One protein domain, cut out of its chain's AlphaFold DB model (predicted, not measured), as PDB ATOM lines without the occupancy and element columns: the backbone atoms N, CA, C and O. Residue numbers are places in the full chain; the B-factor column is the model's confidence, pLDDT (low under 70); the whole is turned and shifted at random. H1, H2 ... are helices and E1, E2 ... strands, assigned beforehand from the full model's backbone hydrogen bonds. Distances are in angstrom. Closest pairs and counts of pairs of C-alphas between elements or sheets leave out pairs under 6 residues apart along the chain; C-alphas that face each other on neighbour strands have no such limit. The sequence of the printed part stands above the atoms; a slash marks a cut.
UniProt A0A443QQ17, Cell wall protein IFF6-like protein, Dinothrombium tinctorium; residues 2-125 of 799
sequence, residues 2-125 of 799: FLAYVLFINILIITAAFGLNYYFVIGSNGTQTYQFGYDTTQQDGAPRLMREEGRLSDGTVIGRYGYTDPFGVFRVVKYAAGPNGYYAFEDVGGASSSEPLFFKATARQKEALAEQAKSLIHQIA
ATOM      1  N   PHE A   2     -43.237  12.357 -53.736       94.31
ATOM      2  CA  PHE A   2     -42.000  13.050 -53.312       94.31
ATOM      3  C   PHE A   2     -41.739  13.078 -51.791       94.31
ATOM      4  O   PHE A   2     -40.692  12.610 -51.357       94.31
ATOM      5  N   LEU A   3     -42.707  13.505 -50.969       95.00
ATOM      6  CA  LEU A   3     -42.553  13.528 -49.502       95.00
ATOM      7  C   LEU A   3     -42.219  12.145 -48.903       95.00
ATOM      8  O   LEU A   3     -41.375  12.042 -48.022       95.00
ATOM      9  N   ALA A   4     -42.842  11.075 -49.406       95.56
ATOM     10  CA  ALA A   4     -42.584   9.710 -48.942       95.56
ATOM     11  C   ALA A   4     -41.197   9.203 -49.374       95.56
ATOM     12  O   ALA A   4     -40.554   8.482 -48.622       95.56
ATOM     13  N   TYR A   5     -40.714   9.622 -50.548       97.25
ATOM     14  CA  TYR A   5     -39.357   9.327 -51.017       97.25
ATOM     15  C   TYR A   5     -38.296  10.045 -50.166       97.25
ATOM     16  O   TYR A   5     -37.323   9.425 -49.746       97.25
ATOM     17  N   VAL A   6     -38.530  11.316 -49.816       96.75
ATOM     18  CA  VAL A   6     -37.673  12.072 -48.885       96.75
ATOM     19  C   VAL A   6     -37.662  11.428 -47.494       96.75
ATOM     20  O   VAL A   6     -36.590  11.262 -46.917       96.75
ATOM     21  N   LEU A   7     -38.817  11.011 -46.962       96.44
ATOM     22  CA  LEU A   7     -38.881  10.290 -45.684       96.44
ATOM     23  C   LEU A   7     -38.144   8.942 -45.742       96.44
ATOM     24  O   LEU A   7     -37.392   8.631 -44.824       96.44
ATOM     25  N   PHE A   8     -38.294   8.179 -46.829       96.75
ATOM     26  CA  PHE A   8     -37.589   6.908 -47.022       96.75
ATOM     27  C   PHE A   8     -36.064   7.088 -47.070       96.75
ATOM     28  O   PHE A   8     -35.350   6.356 -46.394       96.75
ATOM     29  N   ILE A   9     -35.563   8.100 -47.792       96.94
ATOM     30  CA  ILE A   9     -34.127   8.434 -47.821       96.94
ATOM     31  C   ILE A   9     -33.619   8.831 -46.432       96.94
ATOM     32  O   ILE A   9     -32.567   8.354 -46.018       96.94
ATOM     33  N   ASN A  10     -34.356   9.661 -45.687       94.88
ATOM     34  CA  ASN A  10     -33.940  10.049 -44.336       94.88
ATOM     35  C   ASN A  10     -33.900   8.844 -43.385       94.88
ATOM     36  O   ASN A  10     -32.933   8.700 -42.644       94.88
ATOM     37  N   ILE A  11     -34.887   7.943 -43.447       94.56
ATOM     38  CA  ILE A  11     -34.868   6.687 -42.681       94.56
ATOM     39  C   ILE A  11     -33.650   5.839 -43.073       94.56
ATOM     40  O   ILE A  11     -32.928   5.393 -42.189       94.56
ATOM     41  N   LEU A  12     -33.366   5.680 -44.371       93.62
ATOM     42  CA  LEU A  12     -32.216   4.910 -44.861       93.62
ATOM     43  C   LEU A  12     -30.875   5.478 -44.357       93.62
ATOM     44  O   LEU A  12     -30.034   4.721 -43.879       93.62
ATOM     45  N   ILE A  13     -30.694   6.803 -44.417       91.00
ATOM     46  CA  ILE A  13     -29.492   7.495 -43.919       91.00
ATOM     47  C   ILE A  13     -29.355   7.326 -42.400       91.00
ATOM     48  O   ILE A  13     -28.266   7.028 -41.915       91.00
ATOM     49  N   ILE A  14     -30.451   7.465 -41.648       87.69
ATOM     50  CA  ILE A  14     -30.464   7.286 -40.189       87.69
ATOM     51  C   ILE A  14     -30.113   5.837 -39.813       87.69
ATOM     52  O   ILE A  14     -29.275   5.618 -38.940       87.69
ATOM     53  N   THR A  15     -30.695   4.841 -40.490       84.50
ATOM     54  CA  THR A  15     -30.376   3.422 -40.264       84.50
ATOM     55  C   THR A  15     -28.921   3.103 -40.610       84.50
ATOM     56  O   THR A  15     -28.267   2.394 -39.849       84.50
ATOM     57  N   ALA A  16     -28.386   3.659 -41.704       83.19
ATOM     58  CA  ALA A  16     -26.978   3.502 -42.059       83.19
ATOM     59  C   ALA A  16     -26.046   4.122 -41.003       83.19
ATOM     60  O   ALA A  16     -25.103   3.467 -40.569       83.19
ATOM     61  N   ALA A  17     -26.338   5.342 -40.535       78.94
ATOM     62  CA  ALA A  17     -25.525   6.038 -39.538       78.94
ATOM     63  C   ALA A  17     -25.470   5.301 -38.187       78.94
ATOM     64  O   ALA A  17     -24.392   5.169 -37.609       78.94
ATOM     65  N   PHE A  18     -26.598   4.768 -37.700       73.50
ATOM     66  CA  PHE A  18     -26.622   3.997 -36.449       73.50
ATOM     67  C   PHE A  18     -25.966   2.608 -36.556       73.50
ATOM     68  O   PHE A  18     -25.575   2.048 -35.534       73.50
ATOM     69  N   GLY A  19     -25.817   2.054 -37.765       66.12
ATOM     70  CA  GLY A  19     -25.184   0.749 -37.975       66.12
ATOM     71  C   GLY A  19     -23.661   0.737 -37.794       66.12
ATOM     72  O   GLY A  19     -23.103  -0.308 -37.477       66.12
ATOM     73  N   LEU A  20     -22.978   1.875 -37.959       67.12
ATOM     74  CA  LEU A  20     -21.509   1.922 -38.058       67.12
ATOM     75  C   LEU A  20     -20.756   1.663 -36.740       67.12
ATOM     76  O   LEU A  20     -19.576   1.324 -36.780       67.12
ATOM     77  N   ASN A  21     -21.421   1.776 -35.587       72.44
ATOM     78  CA  ASN A  21     -20.803   1.564 -34.269       72.44
ATOM     79  C   ASN A  21     -20.856   0.101 -33.784       72.44
ATOM     80  O   ASN A  21     -20.466  -0.169 -32.649       72.44
ATOM     81  N   TYR A  22     -21.341  -0.832 -34.612       81.94
ATOM     82  CA  TYR A  22     -21.387  -2.265 -34.316       81.94
ATOM     83  C   TYR A  22     -20.860  -3.062 -35.509       81.94
ATOM     84  O   TYR A  22     -21.486  -3.075 -36.568       81.94
ATOM     85  N   TYR A  23     -19.752  -3.782 -35.330       84.75
ATOM     86  CA  TYR A  23     -19.275  -4.741 -36.326       84.75
ATOM     87  C   TYR A  23     -19.290  -6.164 -35.770       84.75
ATOM     88  O   TYR A  23     -18.919  -6.425 -34.624       84.75
ATOM     89  N   PHE A  24     -19.735  -7.097 -36.606       86.12
ATOM     90  CA  PHE A  24     -19.710  -8.524 -36.325       86.12
ATOM     91  C   PHE A  24     -19.338  -9.266 -37.607       86.12
ATOM     92  O   PHE A  24     -20.057  -9.200 -38.602       86.12
ATOM     93  N   VAL A  25     -18.192  -9.938 -37.582       86.69
ATOM     94  CA  VAL A  25     -17.624 -10.675 -38.712       86.69
ATOM     95  C   VAL A  25     -17.437 -12.121 -38.271       86.69
ATOM     96  O   VAL A  25     -16.626 -12.406 -37.395       86.69
ATOM     97  N   ILE A  26     -18.190 -13.038 -38.874       88.12
ATOM     98  CA  ILE A  26     -17.955 -14.480 -38.731       88.12
ATOM     99  C   ILE A  26     -16.854 -14.868 -39.724       88.12
ATOM    100  O   ILE A  26     -16.868 -14.399 -40.863       88.12
ATOM    101  N   GLY A  27     -15.916 -15.730 -39.323       84.38
ATOM    102  CA  GLY A  27     -14.944 -16.301 -40.254       84.38
ATOM    103  C   GLY A  27     -15.638 -17.089 -41.370       84.38
ATOM    104  O   GLY A  27     -16.421 -17.998 -41.104       84.38
ATOM    105  N   SER A  28     -15.325 -16.775 -42.630       78.94
ATOM    106  CA  SER A  28     -15.939 -17.390 -43.820       78.94
ATOM    107  C   SER A  28     -15.782 -18.911 -43.911       78.94
ATOM    108  O   SER A  28     -16.541 -19.570 -44.615       78.94
ATOM    109  N   ASN A  29     -14.797 -19.472 -43.210       80.81
ATOM    110  CA  ASN A  29     -14.308 -20.832 -43.434       80.81
ATOM    111  C   ASN A  29     -15.014 -21.884 -42.555       80.81
ATOM    112  O   ASN A  29     -14.536 -23.010 -42.452       80.81
ATOM    113  N   GLY A  30     -16.095 -21.519 -41.854       72.62
ATOM    114  CA  GLY A  30     -16.782 -22.397 -40.891       72.62
ATOM    115  C   GLY A  30     -15.966 -22.718 -39.628       72.62
ATOM    116  O   GLY A  30     -16.453 -23.403 -38.729       72.62
ATOM    117  N   THR A  31     -14.738 -22.204 -39.534       70.81
ATOM    118  CA  THR A  31     -13.932 -22.192 -38.317       70.81
ATOM    119  C   THR A  31     -14.665 -21.422 -37.221       70.81
ATOM    120  O   THR A  31     -15.432 -20.500 -37.492       70.81
ATOM    121  N   GLN A  32     -14.420 -21.765 -35.953       86.75
ATOM    122  CA  GLN A  32     -15.100 -21.146 -34.803       86.75
ATOM    123  C   GLN A  32     -14.607 -19.714 -34.501       86.75
ATOM    124  O   GLN A  32     -14.595 -19.296 -33.343       86.75
ATOM    125  N   THR A  33     -14.161 -18.984 -35.523       94.88
ATOM    126  CA  THR A  33     -13.607 -17.640 -35.413       94.88
ATOM    127  C   THR A  33     -14.687 -16.590 -35.643       94.88
ATOM    128  O   THR A  33     -15.517 -16.683 -36.549       94.88
ATOM    129  N   TYR A  34     -14.662 -15.556 -34.813       95.44
ATOM    130  CA  TYR A  34     -15.469 -14.354 -34.988       95.44
ATOM    131  C   TYR A  34     -14.640 -13.135 -34.613       95.44
ATOM    132  O   TYR A  34     -13.685 -13.246 -33.846       95.44
ATOM    133  N   GLN A  35     -15.040 -11.976 -35.118       95.44
ATOM    134  CA  GLN A  35     -14.678 -10.673 -34.581       95.44
ATOM    135  C   GLN A  35     -15.966  -9.919 -34.255       95.44
ATOM    136  O   GLN A  35     -16.903  -9.896 -35.053       95.44
ATOM    137  N   PHE A  36     -16.018  -9.320 -33.076       95.38
ATOM    138  CA  PHE A  36     -17.145  -8.559 -32.560       95.38
ATOM    139  C   PHE A  36     -16.616  -7.257 -31.969       95.38
ATOM    140  O   PHE A  36     -15.648  -7.284 -31.208       95.38
ATOM    141  N   GLY A  37     -17.252  -6.130 -32.277       96.00
ATOM    142  CA  GLY A  37     -16.894  -4.867 -31.656       96.00
ATOM    143  C   GLY A  37     -18.026  -3.853 -31.582       96.00
ATOM    144  O   GLY A  37     -18.876  -3.779 -32.472       96.00
ATOM    145  N   TYR A  38     -18.010  -3.065 -30.509       95.56
ATOM    146  CA  TYR A  38     -18.805  -1.855 -30.349       95.56
ATOM    147  C   TYR A  38     -18.048  -0.770 -29.578       95.56
ATOM    148  O   TYR A  38     -17.247  -1.054 -28.684       95.56
ATOM    149  N   ASP A  39     -18.378   0.483 -29.875       95.06
ATOM    150  CA  ASP A  39     -17.973   1.655 -29.099       95.06
ATOM    151  C   ASP A  39     -19.189   2.568 -28.920       95.06
ATOM    152  O   ASP A  39     -19.743   3.102 -29.885       95.06
ATOM    153  N   THR A  40     -19.647   2.733 -27.679       93.31
ATOM    154  CA  THR A  40     -20.700   3.696 -27.358       93.31
ATOM    155  C   THR A  40     -20.049   5.075 -27.287       93.31
ATOM    156  O   THR A  40     -19.613   5.518 -26.220       93.31
ATOM    157  N   THR A  41     -19.954   5.737 -28.441       86.00
ATOM    158  CA  THR A  41     -19.429   7.103 -28.581       86.00
ATOM    159  C   THR A  41     -19.967   8.022 -27.484       86.00
ATOM    160  O   THR A  41     -21.149   7.945 -27.148       86.00
ATOM    161  N   GLN A  42     -19.113   8.894 -26.936       84.56
ATOM    162  CA  GLN A  42     -19.407   9.700 -25.743       84.56
ATOM    163  C   GLN A  42     -20.379  10.864 -26.018       84.56
ATOM    164  O   GLN A  42     -20.037  12.041 -25.907       84.56
ATOM    165  N   GLN A  43     -21.607  10.527 -26.392       80.81
ATOM    166  CA  GLN A  43     -22.701  11.464 -26.583       80.81
ATOM    167  C   GLN A  43     -23.351  11.785 -25.226       80.81
ATOM    168  O   GLN A  43     -23.416  10.944 -24.327       80.81
ATOM    169  N   ASP A  44     -23.767  13.041 -25.057       86.06
ATOM    170  CA  ASP A  44     -24.500  13.570 -23.895       86.06
ATOM    171  C   ASP A  44     -23.848  13.342 -22.511       86.06
ATOM    172  O   ASP A  44     -24.508  13.401 -21.475       86.06
ATOM    173  N   GLY A  45     -22.529  13.116 -22.472       84.38
ATOM    174  CA  GLY A  45     -21.768  12.931 -21.230       84.38
ATOM    175  C   GLY A  45     -21.970  11.573 -20.544       84.38
ATOM    176  O   GLY A  45     -21.520  11.397 -19.411       84.38
ATOM    177  N   ALA A  46     -22.609  10.610 -21.215       88.38
ATOM    178  CA  ALA A  46     -22.677   9.228 -20.749       88.38
ATOM    179  C   ALA A  46     -21.262   8.613 -20.612       88.38
ATOM    180  O   ALA A  46     -20.346   9.012 -21.340       88.38
ATOM    181  N   PRO A  47     -21.044   7.640 -19.706       89.31
ATOM    182  CA  PRO A  47     -19.778   6.915 -19.640       89.31
ATOM    183  C   PRO A  47     -19.567   6.115 -20.933       89.31
ATOM    184  O   PRO A  47     -20.420   5.314 -21.316       89.31
ATOM    185  N   ARG A  48     -18.422   6.313 -21.594       94.31
ATOM    186  CA  ARG A  48     -18.042   5.555 -22.792       94.31
ATOM    187  C   ARG A  48     -17.788   4.100 -22.405       94.31
ATOM    188  O   ARG A  48     -16.952   3.821 -21.543       94.31
ATOM    189  N   LEU A  49     -18.484   3.187 -23.071       95.44
ATOM    190  CA  LEU A  49     -18.265   1.748 -23.024       95.44
ATOM    191  C   LEU A  49     -17.783   1.277 -24.396       95.44
ATOM    192  O   LEU A  49     -18.332   1.659 -25.424       95.44
ATOM    193  N   MET A  50     -16.778   0.418 -24.407       96.19
ATOM    194  CA  MET A  50     -16.206  -0.154 -25.622       96.19
ATOM    195  C   MET A  50     -15.986  -1.645 -25.393       96.19
ATOM    196  O   MET A  50     -15.626  -2.059 -24.290       96.19
ATOM    197  N   ARG A  51     -16.147  -2.471 -26.420       97.31
ATOM    198  CA  ARG A  51     -15.672  -3.856 -26.405       97.31
ATOM    199  C   ARG A  51     -15.255  -4.237 -27.805       97.31
ATOM    200  O   ARG A  51     -15.997  -3.995 -28.743       97.31
ATOM    201  N   GLU A  52     -14.105  -4.873 -27.917       96.94
ATOM    202  CA  GLU A  52     -13.659  -5.570 -29.115       96.94
ATOM    203  C   GLU A  52     -13.176  -6.956 -28.698       96.94
ATOM    204  O   GLU A  52     -12.550  -7.121 -27.646       96.94
ATOM    205  N   GLU A  53     -13.498  -7.962 -29.497       97.75
ATOM    206  CA  GLU A  53     -13.307  -9.362 -29.148       97.75
ATOM    207  C   GLU A  53     -13.148 -10.199 -30.415       97.75
ATOM    208  O   GLU A  53     -13.945 -10.092 -31.346       97.75
ATOM    209  N   GLY A  54     -12.110 -11.028 -30.454       97.00
ATOM    210  CA  GLY A  54     -11.815 -11.939 -31.546       97.00
ATOM    211  C   GLY A  54     -11.563 -13.345 -31.019       97.00
ATOM    212  O   GLY A  54     -10.723 -13.537 -30.141       97.00
ATOM    213  N   ARG A  55     -12.258 -14.344 -31.567       97.12
ATOM    214  CA  ARG A  55     -11.971 -15.759 -31.297       97.12
ATOM    215  C   ARG A  55     -11.033 -16.309 -32.365       97.12
ATOM    216  O   ARG A  55     -11.339 -16.244 -33.554       97.12
ATOM    217  N   LEU A  56      -9.899 -16.835 -31.917       95.50
ATOM    218  CA  LEU A  56      -8.880 -17.508 -32.714       95.50
ATOM    219  C   LEU A  56      -9.306 -18.951 -33.047       95.50
ATOM    220  O   LEU A  56     -10.285 -19.474 -32.510       95.50
ATOM    221  N   SER A  57      -8.600 -19.590 -33.981       94.69
ATOM    222  CA  SER A  57      -8.934 -20.927 -34.502       94.69
ATOM    223  C   SER A  57      -8.743 -22.063 -33.490       94.69
ATOM    224  O   SER A  57      -9.416 -23.084 -33.601       94.69
ATOM    225  N   ASP A  58      -7.888 -21.867 -32.485       94.88
ATOM    226  CA  ASP A  58      -7.721 -22.731 -31.306       94.88
ATOM    227  C   ASP A  58      -8.866 -22.584 -30.278       94.88
ATOM    228  O   ASP A  58      -8.938 -23.325 -29.299       94.88
ATOM    229  N   GLY A  59      -9.766 -21.619 -30.490       95.44
ATOM    230  CA  GLY A  59     -10.844 -21.261 -29.577       95.44
ATOM    231  C   GLY A  59     -10.470 -20.214 -28.522       95.44
ATOM    232  O   GLY A  59     -11.356 -19.807 -27.764       95.44
ATOM    233  N   THR A  60      -9.223 -19.734 -28.476       97.00
ATOM    234  CA  THR A  60      -8.814 -18.653 -27.570       97.00
ATOM    235  C   THR A  60      -9.483 -17.344 -27.980       97.00
ATOM    236  O   THR A  60      -9.422 -16.915 -29.130       97.00
ATOM    237  N   VAL A  61     -10.138 -16.690 -27.026       97.75
ATOM    238  CA  VAL A  61     -10.804 -15.398 -27.204       97.75
ATOM    239  C   VAL A  61      -9.871 -14.296 -26.714       97.75
ATOM    240  O   VAL A  61      -9.613 -14.183 -25.517       97.75
ATOM    241  N   ILE A  62      -9.362 -13.481 -27.630       97.62
ATOM    242  CA  ILE A  62      -8.582 -12.274 -27.330       97.62
ATOM    243  C   ILE A  62      -9.479 -11.041 -27.440       97.62
ATOM    244  O   ILE A  62     -10.382 -10.997 -28.271       97.62
ATOM    245  N   GLY A  63      -9.249 -10.013 -26.629       97.31
ATOM    246  CA  GLY A  63     -10.079  -8.816 -26.701       97.31
ATOM    247  C   GLY A  63      -9.606  -7.650 -25.851       97.31
ATOM    248  O   GLY A  63      -8.605  -7.707 -25.135       97.31
ATOM    249  N   ARG A  64     -10.369  -6.563 -25.932       97.19
ATOM    250  CA  ARG A  64     -10.243  -5.386 -25.076       97.19
ATOM    251  C   ARG A  64     -11.623  -4.847 -24.722       97.19
ATOM    252  O   ARG A  64     -12.493  -4.779 -25.583       97.19
ATOM    253  N   TYR A  65     -11.835  -4.457 -23.470       97.19
ATOM    254  CA  TYR A  65     -13.040  -3.723 -23.069       97.19
ATOM    255  C   TYR A  65     -12.655  -2.370 -22.483       97.19
ATOM    256  O   TYR A  65     -11.700  -2.275 -21.717       97.19
ATOM    257  N   GLY A  66     -13.378  -1.324 -22.867       96.19
ATOM    258  CA  GLY A  66     -13.214   0.031 -22.365       96.19
ATOM    259  C   GLY A  66     -14.389   0.465 -21.500       96.19
ATOM    260  O   GLY A  66     -15.534   0.123 -21.787       96.19
ATOM    261  N   TYR A  67     -14.105   1.222 -20.445       95.69
ATOM    262  CA  TYR A  67     -15.101   1.805 -19.552       95.69
ATOM    263  C   TYR A  67     -14.616   3.150 -19.003       95.69
ATOM    264  O   TYR A  67     -13.424   3.349 -18.772       95.69
ATOM    265  N   THR A  68     -15.530   4.085 -18.764       94.44
ATOM    266  CA  THR A  68     -15.223   5.309 -18.011       94.44
ATOM    267  C   THR A  68     -15.294   5.030 -16.509       94.44
ATOM    268  O   THR A  68     -16.306   4.529 -16.016       94.44
ATOM    269  N   ASP A  69     -14.227   5.348 -15.776       94.62
ATOM    270  CA  ASP A  69     -14.161   5.189 -14.322       94.62
ATOM    271  C   ASP A  69     -14.903   6.323 -13.566       94.62
ATOM    272  O   ASP A  69     -15.311   7.317 -14.177       94.62
ATOM    273  N   PRO A  70     -15.100   6.218 -12.233       94.25
ATOM    274  CA  PRO A  70     -15.827   7.227 -11.453       94.25
ATOM    275  C   PRO A  70     -15.209   8.637 -11.437       94.25
ATOM    276  O   PRO A  70     -15.860   9.570 -10.966       94.25
ATOM    277  N   PHE A  71     -13.978   8.812 -11.930       93.44
ATOM    278  CA  PHE A  71     -13.316  10.112 -12.068       93.44
ATOM    279  C   PHE A  71     -13.474  10.710 -13.475       93.44
ATOM    280  O   PHE A  71     -13.033  11.837 -13.710       93.44
ATOM    281  N   GLY A  72     -14.116   9.987 -14.399       92.75
ATOM    282  CA  GLY A  72     -14.257  10.372 -15.803       92.75
ATOM    283  C   GLY A  72     -13.110   9.892 -16.697       92.75
ATOM    284  O   GLY A  72     -13.056  10.284 -17.860       92.75
ATOM    285  N   VAL A  73     -12.193   9.057 -16.192       92.31
ATOM    286  CA  VAL A  73     -11.052   8.557 -16.973       92.31
ATOM    287  C   VAL A  73     -11.475   7.316 -17.752       92.31
ATOM    288  O   VAL A  73     -11.956   6.342 -17.175       92.31
ATOM    289  N   PHE A  74     -11.293   7.329 -19.072       93.38
ATOM    290  CA  PHE A  74     -11.534   6.151 -19.905       93.38
ATOM    291  C   PHE A  74     -10.386   5.145 -19.751       93.38
ATOM    292  O   PHE A  74      -9.241   5.431 -20.103       93.38
ATOM    293  N   ARG A  75     -10.715   3.972 -19.213       94.44
ATOM    294  CA  ARG A  75      -9.856   2.794 -19.069       94.44
ATOM    295  C   ARG A  75     -10.148   1.819 -20.180       94.44
ATOM    296  O   ARG A  75     -11.300   1.698 -20.584       94.44
ATOM    297  N   VAL A  76      -9.130   1.111 -20.663       95.62
ATOM    298  CA  VAL A  76      -9.343  -0.049 -21.537       95.62
ATOM    299  C   VAL A  76      -8.415  -1.176 -21.126       95.62
ATOM    300  O   VAL A  76      -7.199  -1.006 -21.061       95.62
ATOM    301  N   VAL A  77      -9.031  -2.322 -20.847       96.12
ATOM    302  CA  VAL A  77      -8.395  -3.522 -20.323       96.12
ATOM    303  C   VAL A  77      -8.263  -4.542 -21.443       96.12
ATOM    304  O   VAL A  77      -9.274  -4.981 -21.997       96.12
ATOM    305  N   LYS A  78      -7.027  -4.930 -21.777       97.00
ATOM    306  CA  LYS A  78      -6.747  -6.016 -22.733       97.00
ATOM    307  C   LYS A  78      -6.760  -7.366 -22.016       97.00
ATOM    308  O   LYS A  78      -6.217  -7.483 -20.913       97.00
ATOM    309  N   TYR A  79      -7.365  -8.373 -22.640       97.25
ATOM    310  CA  TYR A  79      -7.522  -9.709 -22.070       97.25
ATOM    311  C   TYR A  79      -7.413 -10.829 -23.112       97.25
ATOM    312  O   TYR A  79      -7.625 -10.625 -24.307       97.25
ATOM    313  N   ALA A  80      -7.103 -12.029 -22.627       97.62
ATOM    314  CA  ALA A  80      -7.155 -13.285 -23.362       97.62
ATOM    315  C   ALA A  80      -7.833 -14.357 -22.492       97.62
ATOM    316  O   ALA A  80      -7.594 -14.430 -21.287       97.62
ATOM    317  N   ALA A  81      -8.684 -15.179 -23.100       98.06
ATOM    318  CA  ALA A  81      -9.424 -16.257 -22.457       98.06
ATOM    319  C   ALA A  81      -9.335 -17.519 -23.323       98.06
ATOM    320  O   ALA A  81      -9.954 -17.594 -24.383       98.06
ATOM    321  N   GLY A  82      -8.546 -18.500 -22.891       97.44
ATOM    322  CA  GLY A  82      -8.299 -19.740 -23.634       97.44
ATOM    323  C   GLY A  82      -8.345 -20.974 -22.728       97.44
ATOM    324  O   GLY A  82      -8.792 -20.869 -21.583       97.44
ATOM    325  N   PRO A  83      -7.847 -22.136 -23.190       97.00
ATOM    326  CA  PRO A  83      -7.786 -23.363 -22.385       97.00
ATOM    327  C   PRO A  83      -7.051 -23.189 -21.046       97.00
ATOM    328  O   PRO A  83      -7.418 -23.809 -20.053       97.00
ATOM    329  N   ASN A  84      -6.069 -22.283 -20.999       96.12
ATOM    330  CA  ASN A  84      -5.297 -21.956 -19.797       96.12
ATOM    331  C   ASN A  84      -6.049 -21.043 -18.800       96.12
ATOM    332  O   ASN A  84      -5.514 -20.730 -17.742       96.12
ATOM    333  N   GLY A  85      -7.269 -20.592 -19.115       97.12
ATOM    334  CA  GLY A  85      -8.055 -19.665 -18.295       97.12
ATOM    335  C   GLY A  85      -8.078 -18.225 -18.825       97.12
ATOM    336  O   GLY A  85      -7.796 -17.969 -19.997       97.12
ATOM    337  N   TYR A  86      -8.466 -17.288 -17.951       97.50
ATOM    338  CA  TYR A  86      -8.624 -15.859 -18.251       97.50
ATOM    339  C   TYR A  86      -7.455 -15.032 -17.703       97.50
ATOM    340  O   TYR A  86      -7.143 -15.102 -16.515       97.50
ATOM    341  N   TYR A  87      -6.878 -14.183 -18.552       96.06
ATOM    342  CA  TYR A  87      -5.764 -13.296 -18.224       96.06
ATOM    343  C   TYR A  87      -6.041 -11.884 -18.742       96.06
ATOM    344  O   TYR A  87      -6.256 -11.695 -19.937       96.06
ATOM    345  N   ALA A  88      -5.981 -10.884 -17.863       96.25
ATOM    346  CA  ALA A  88      -5.966  -9.469 -18.234       96.25
ATOM    347  C   ALA A  88      -4.567  -8.896 -17.972       96.25
ATOM    348  O   ALA A  88      -4.017  -9.102 -16.890       96.25
ATOM    349  N   PHE A  89      -3.979  -8.217 -18.959       89.75
ATOM    350  CA  PHE A  89      -2.540  -7.903 -18.960       89.75
ATOM    351  C   PHE A  89      -2.194  -6.407 -19.025       89.75
ATOM    352  O   PHE A  89      -1.065  -6.034 -18.719       89.75
ATOM    353  N   GLU A  90      -3.149  -5.535 -19.355       85.50
ATOM    354  CA  GLU A  90      -2.892  -4.103 -19.556       85.50
ATOM    355  C   GLU A  90      -4.154  -3.286 -19.243       85.50
ATOM    356  O   GLU A  90      -5.219  -3.645 -19.737       85.50
ATOM    357  N   ASP A  91      -4.038  -2.203 -18.460       81.44
ATOM    358  CA  ASP A  91      -5.005  -1.090 -18.417       81.44
ATOM    359  C   ASP A  91      -4.286   0.154 -18.944       81.44
ATOM    360  O   ASP A  91      -3.286   0.578 -18.368       81.44
ATOM    361  N   VAL A  92      -4.772   0.718 -20.052       71.94
ATOM    362  CA  VAL A  92      -4.158   1.895 -20.699       71.94
ATOM    363  C   VAL A  92      -4.761   3.231 -20.241       71.94
ATOM    364  O   VAL A  92      -4.392   4.285 -20.762       71.94
ATOM    365  N   GLY A  93      -5.710   3.221 -19.299       60.09
ATOM    366  CA  GLY A  93      -6.421   4.422 -18.863       60.09
ATOM    367  C   GLY A  93      -5.805   5.146 -17.677       60.09
ATOM    368  O   GLY A  93      -5.915   4.704 -16.535       60.09
ATOM    369  N   GLY A  94      -5.300   6.352 -17.928       55.28
ATOM    370  CA  GLY A  94      -5.013   7.332 -16.880       55.28
ATOM    371  C   GLY A  94      -3.534   7.485 -16.547       55.28
ATOM    372  O   GLY A  94      -3.009   6.802 -15.676       55.28
ATOM    373  N   ALA A  95      -2.916   8.469 -17.203       50.81
ATOM    374  CA  ALA A  95      -1.745   9.215 -16.741       50.81
ATOM    375  C   ALA A  95      -0.620   8.400 -16.062       50.81
ATOM    376  O   ALA A  95      -0.451   8.437 -14.844       50.81
ATOM    377  N   SER A  96       0.235   7.781 -16.884       46.59
ATOM    378  CA  SER A  96       1.653   7.527 -16.554       46.59
ATOM    379  C   SER A  96       1.961   6.748 -15.259       46.59
ATOM    380  O   SER A  96       3.060   6.860 -14.722       46.59
ATOM    381  N   SER A  97       1.044   5.899 -14.788       46.09
ATOM    382  CA  SER A  97       1.354   4.857 -13.799       46.09
ATOM    383  C   SER A  97       2.108   3.711 -14.486       46.09
ATOM    384  O   SER A  97       1.496   2.768 -14.980       46.09
ATOM    385  N   SER A  98       3.439   3.795 -14.534       43.78
ATOM    386  CA  SER A  98       4.330   2.893 -15.290       43.78
ATOM    387  C   SER A  98       4.440   1.449 -14.766       43.78
ATOM    388  O   SER A  98       5.208   0.659 -15.311       43.78
ATOM    389  N   GLU A  99       3.656   1.070 -13.756       47.59
ATOM    390  CA  GLU A  99       3.492  -0.320 -13.325       47.59
ATOM    391  C   GLU A  99       2.240  -0.949 -13.968       47.59
ATOM    392  O   GLU A  99       1.135  -0.775 -13.441       47.59
ATOM    393  N   PRO A 100       2.359  -1.719 -15.069       48.16
ATOM    394  CA  PRO A 100       1.240  -2.515 -15.558       48.16
ATOM    395  C   PRO A 100       0.805  -3.529 -14.493       48.16
ATOM    396  O   PRO A 100       1.635  -4.184 -13.856       48.16
ATOM    397  N   LEU A 101      -0.513  -3.708 -14.341       48.75
ATOM    398  CA  LEU A 101      -1.130  -4.622 -13.364       48.75
ATOM    399  C   LEU A 101      -0.590  -6.061 -13.456       48.75
ATOM    400  O   LEU A 101      -0.537  -6.760 -12.442       48.75
ATOM    401  N   PHE A 102      -0.111  -6.451 -14.642       42.75
ATOM    402  CA  PHE A 102       0.686  -7.648 -14.894       42.75
ATOM    403  C   PHE A 102       1.763  -7.886 -13.825       42.75
ATOM    404  O   PHE A 102       1.773  -8.952 -13.219       42.75
ATOM    405  N   PHE A 103       2.605  -6.899 -13.483       41.62
ATOM    406  CA  PHE A 103       3.657  -7.112 -12.482       41.62
ATOM    407  C   PHE A 103       3.105  -7.461 -11.098       41.62
ATOM    408  O   PHE A 103       3.694  -8.289 -10.416       41.62
ATOM    409  N   LYS A 104       1.956  -6.915 -10.683       41.97
ATOM    410  CA  LYS A 104       1.360  -7.215  -9.367       41.97
ATOM    411  C   LYS A 104       0.640  -8.565  -9.324       41.97
ATOM    412  O   LYS A 104       0.623  -9.198  -8.269       41.97
ATOM    413  N   ALA A 105       0.105  -9.041 -10.449       44.34
ATOM    414  CA  ALA A 105      -0.422 -10.401 -10.571       44.34
ATOM    415  C   ALA A 105       0.712 -11.438 -10.683       44.34
ATOM    416  O   ALA A 105       0.793 -12.370  -9.883       44.34
ATOM    417  N   THR A 106       1.636 -11.240 -11.624       52.00
ATOM    418  CA  THR A 106       2.735 -12.167 -11.917       52.00
ATOM    419  C   THR A 106       3.782 -12.206 -10.804       52.00
ATOM    420  O   THR A 106       4.307 -13.284 -10.538       52.00
ATOM    421  N   ALA A 107       4.051 -11.102 -10.090       49.00
ATOM    422  CA  ALA A 107       4.894 -11.151  -8.890       49.00
ATOM    423  C   ALA A 107       4.258 -12.028  -7.810       49.00
ATOM    424  O   ALA A 107       4.923 -12.939  -7.340       49.00
ATOM    425  N   ARG A 108       2.965 -11.849  -7.495       61.28
ATOM    426  CA  ARG A 108       2.260 -12.696  -6.513       61.28
ATOM    427  C   ARG A 108       2.205 -14.166  -6.926       61.28
ATOM    428  O   ARG A 108       2.373 -15.038  -6.083       61.28
ATOM    429  N   GLN A 109       2.016 -14.461  -8.213       60.28
ATOM    430  CA  GLN A 109       2.038 -15.838  -8.716       60.28
ATOM    431  C   GLN A 109       3.447 -16.458  -8.639       60.28
ATOM    432  O   GLN A 109       3.591 -17.617  -8.254       60.28
ATOM    433  N   LYS A 110       4.494 -15.682  -8.950       61.97
ATOM    434  CA  LYS A 110       5.903 -16.092  -8.831       61.97
ATOM    435  C   LYS A 110       6.348 -16.235  -7.370       61.97
ATOM    436  O   LYS A 110       7.134 -17.121  -7.061       61.97
ATOM    437  N   GLU A 111       5.833 -15.391  -6.486       80.56
ATOM    438  CA  GLU A 111       6.051 -15.417  -5.039       80.56
ATOM    439  C   GLU A 111       5.383 -16.646  -4.416       80.56
ATOM    440  O   GLU A 111       6.069 -17.422  -3.758       80.56
ATOM    441  N   ALA A 112       4.117 -16.926  -4.747       75.69
ATOM    442  CA  ALA A 112       3.424 -18.148  -4.333       75.69
ATOM    443  C   ALA A 112       4.132 -19.429  -4.824       75.69
ATOM    444  O   ALA A 112       4.314 -20.367  -4.050       75.69
ATOM    445  N   LEU A 113       4.606 -19.457  -6.078       75.44
ATOM    446  CA  LEU A 113       5.432 -20.559  -6.596       75.44
ATOM    447  C   LEU A 113       6.773 -20.684  -5.851       75.44
ATOM    448  O   LEU A 113       7.223 -21.796  -5.572       75.44
ATOM    449  N   ALA A 114       7.407 -19.566  -5.489       81.50
ATOM    450  CA  ALA A 114       8.647 -19.569  -4.716       81.50
ATOM    451  C   ALA A 114       8.434 -20.020  -3.259       81.50
ATOM    452  O   ALA A 114       9.290 -20.710  -2.709       81.50
ATOM    453  N   GLU A 115       7.310 -19.676  -2.628       89.62
ATOM    454  CA  GLU A 115       6.925 -20.187  -1.305       89.62
ATOM    455  C   GLU A 115       6.602 -21.682  -1.343       89.62
ATOM    456  O   GLU A 115       7.101 -22.437  -0.507       89.62
ATOM    457  N   GLN A 116       5.871 -22.141  -2.363       86.19
ATOM    458  CA  GLN A 116       5.618 -23.563  -2.590       86.19
ATOM    459  C   GLN A 116       6.935 -24.340  -2.756       86.19
ATOM    460  O   GLN A 116       7.138 -25.345  -2.069       86.19
ATOM    461  N   ALA A 117       7.870 -23.844  -3.574       84.06
ATOM    462  CA  ALA A 117       9.192 -24.447  -3.756       84.06
ATOM    463  C   ALA A 117      10.026 -24.463  -2.458       84.06
ATOM    464  O   ALA A 117      10.598 -25.498  -2.114       84.06
ATOM    465  N   LYS A 118      10.042 -23.364  -1.685       92.44
ATOM    466  CA  LYS A 118      10.682 -23.314  -0.354       92.44
ATOM    467  C   LYS A 118      10.088 -24.361   0.596       92.44
ATOM    468  O   LYS A 118      10.841 -25.047   1.286       92.44
ATOM    469  N   SER A 119       8.760 -24.521   0.609       93.75
ATOM    470  CA  SER A 119       8.089 -25.525   1.447       93.75
ATOM    471  C   SER A 119       8.485 -26.957   1.066       93.75
ATOM    472  O   SER A 119       8.742 -27.773   1.949       93.75
ATOM    473  N   LEU A 120       8.624 -27.241  -0.235       90.44
ATOM    474  CA  LEU A 120       9.029 -28.552  -0.741       90.44
ATOM    475  C   LEU A 120      10.474 -28.879  -0.337       90.44
ATOM    476  O   LEU A 120      10.740 -29.959   0.184       90.44
ATOM    477  N   ILE A 121      11.391 -27.921  -0.497       89.25
ATOM    478  CA  ILE A 121      12.795 -28.054  -0.076       89.25
ATOM    479  C   ILE A 121      12.883 -28.303   1.438       89.25
ATOM    480  O   ILE A 121      13.631 -29.178   1.871       89.25
ATOM    481  N   HIS A 122      12.075 -27.612   2.248       87.75
ATOM    482  CA  HIS A 122      12.029 -27.837   3.695       87.75
ATOM    483  C   HIS A 122      11.464 -29.224   4.068       87.75
ATOM    484  O   HIS A 122      11.982 -29.875   4.975       87.75
ATOM    485  N   GLN A 123      10.460 -29.730   3.341       89.06
ATOM    486  CA  GLN A 123       9.942 -31.098   3.519       89.06
ATOM    487  C   GLN A 123      10.944 -32.181   3.090       89.06
ATOM    488  O   GLN A 123      10.969 -33.260   3.681       89.06
ATOM    489  N   ILE A 124      11.775 -31.914   2.079       86.19
ATOM    490  CA  ILE A 124      12.852 -32.820   1.661       86.19
ATOM    491  C   ILE A 124      13.954 -32.829   2.727       86.19
ATOM    492  O   ILE A 124      14.309 -33.896   3.221       86.19
ATOM    493  N   ALA A 125      14.427 -31.656   3.160       80.75
ATOM    494  CA  ALA A 125      15.473 -31.528   4.177       80.75
ATOM    495  C   ALA A 125      15.079 -32.141   5.536       80.75
ATOM    496  O   ALA A 125      15.895 -32.795   6.174       80.75
TER     497      ALA A 125
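This is residues 2 to 125 of the 799 residues of the protein "Cell wall protein IFF6-like protein" of Dinothrombium tinctorium (UniProt A0A443QQ17). A single twisted sheet of six strands stands as a wall between two helical arms: H1 sticks out beyond edge strand E1 with residues 2 to 19, and H2 beyond edge strand E6 with residues 107 to 125. Neither arm covers the sheet. The printed part has 124 residues, in the order H1, E1 to E6, H2; the sheet, E1 - E2 - E3 - E4 - E5 - E6, is antiparallel throughout and a meander, each strand the antiparallel neighbour of the one before. The class is mixed, helices and strands. The whole is extended, with a radius of gyration of the C-alphas of 22.6 A, and the arms make the longest of its spans, 93 by 43 by 16 A.

The strands are E1, residues 22 to 26, E2, 34 to 39, E3, 49 to 55, E4, 61 to 68, E5, 74 to 82, 26.4 A long, and E6, 85 to 91. H1, residues 2 to 19, is 25.9 A long and begins at C-alpha 2 (-42.000, 13.050, -53.312). H2, residues 101 to 125, is 36.2 A long and ends at C-alpha 125 (15.473, -31.528, 4.177).

The sheet is twisted. Inner strands E3 and E4 form a hairpin at 177 degrees, with N 52 and O 64 2.8 A apart. In hairpin E4 and E5, N 63 and O 79 are 2.9 A apart; in E5 and E6, N 80 and O 87, 2.8 A; in E2 and E3, N 36 and O 53, 2.8 A; in E1 and E2, N 25 and O 35, 2.8 A. H2 only grazes the sheet with residues 101 to 106; its closest C-alphas with E6 are Phe 102 and Phe 89, 5.2 A apart. H1 is not on the sheet. H1 and H2 are apart. Every O i to N i+4 pair is within hydrogen-bond range in H1, and 20 of 21 in H2.

The C-alphas of Phe 2 and Ala 125, the two farthest apart, are 92.7 A apart. Without the stretches that stand free, the body spans 43 by 38 by 15 A. The printed part has no cut and no long link. Its mean pLDDT is 84.4; residues 19 to 20 and 93 to 110 are under 70.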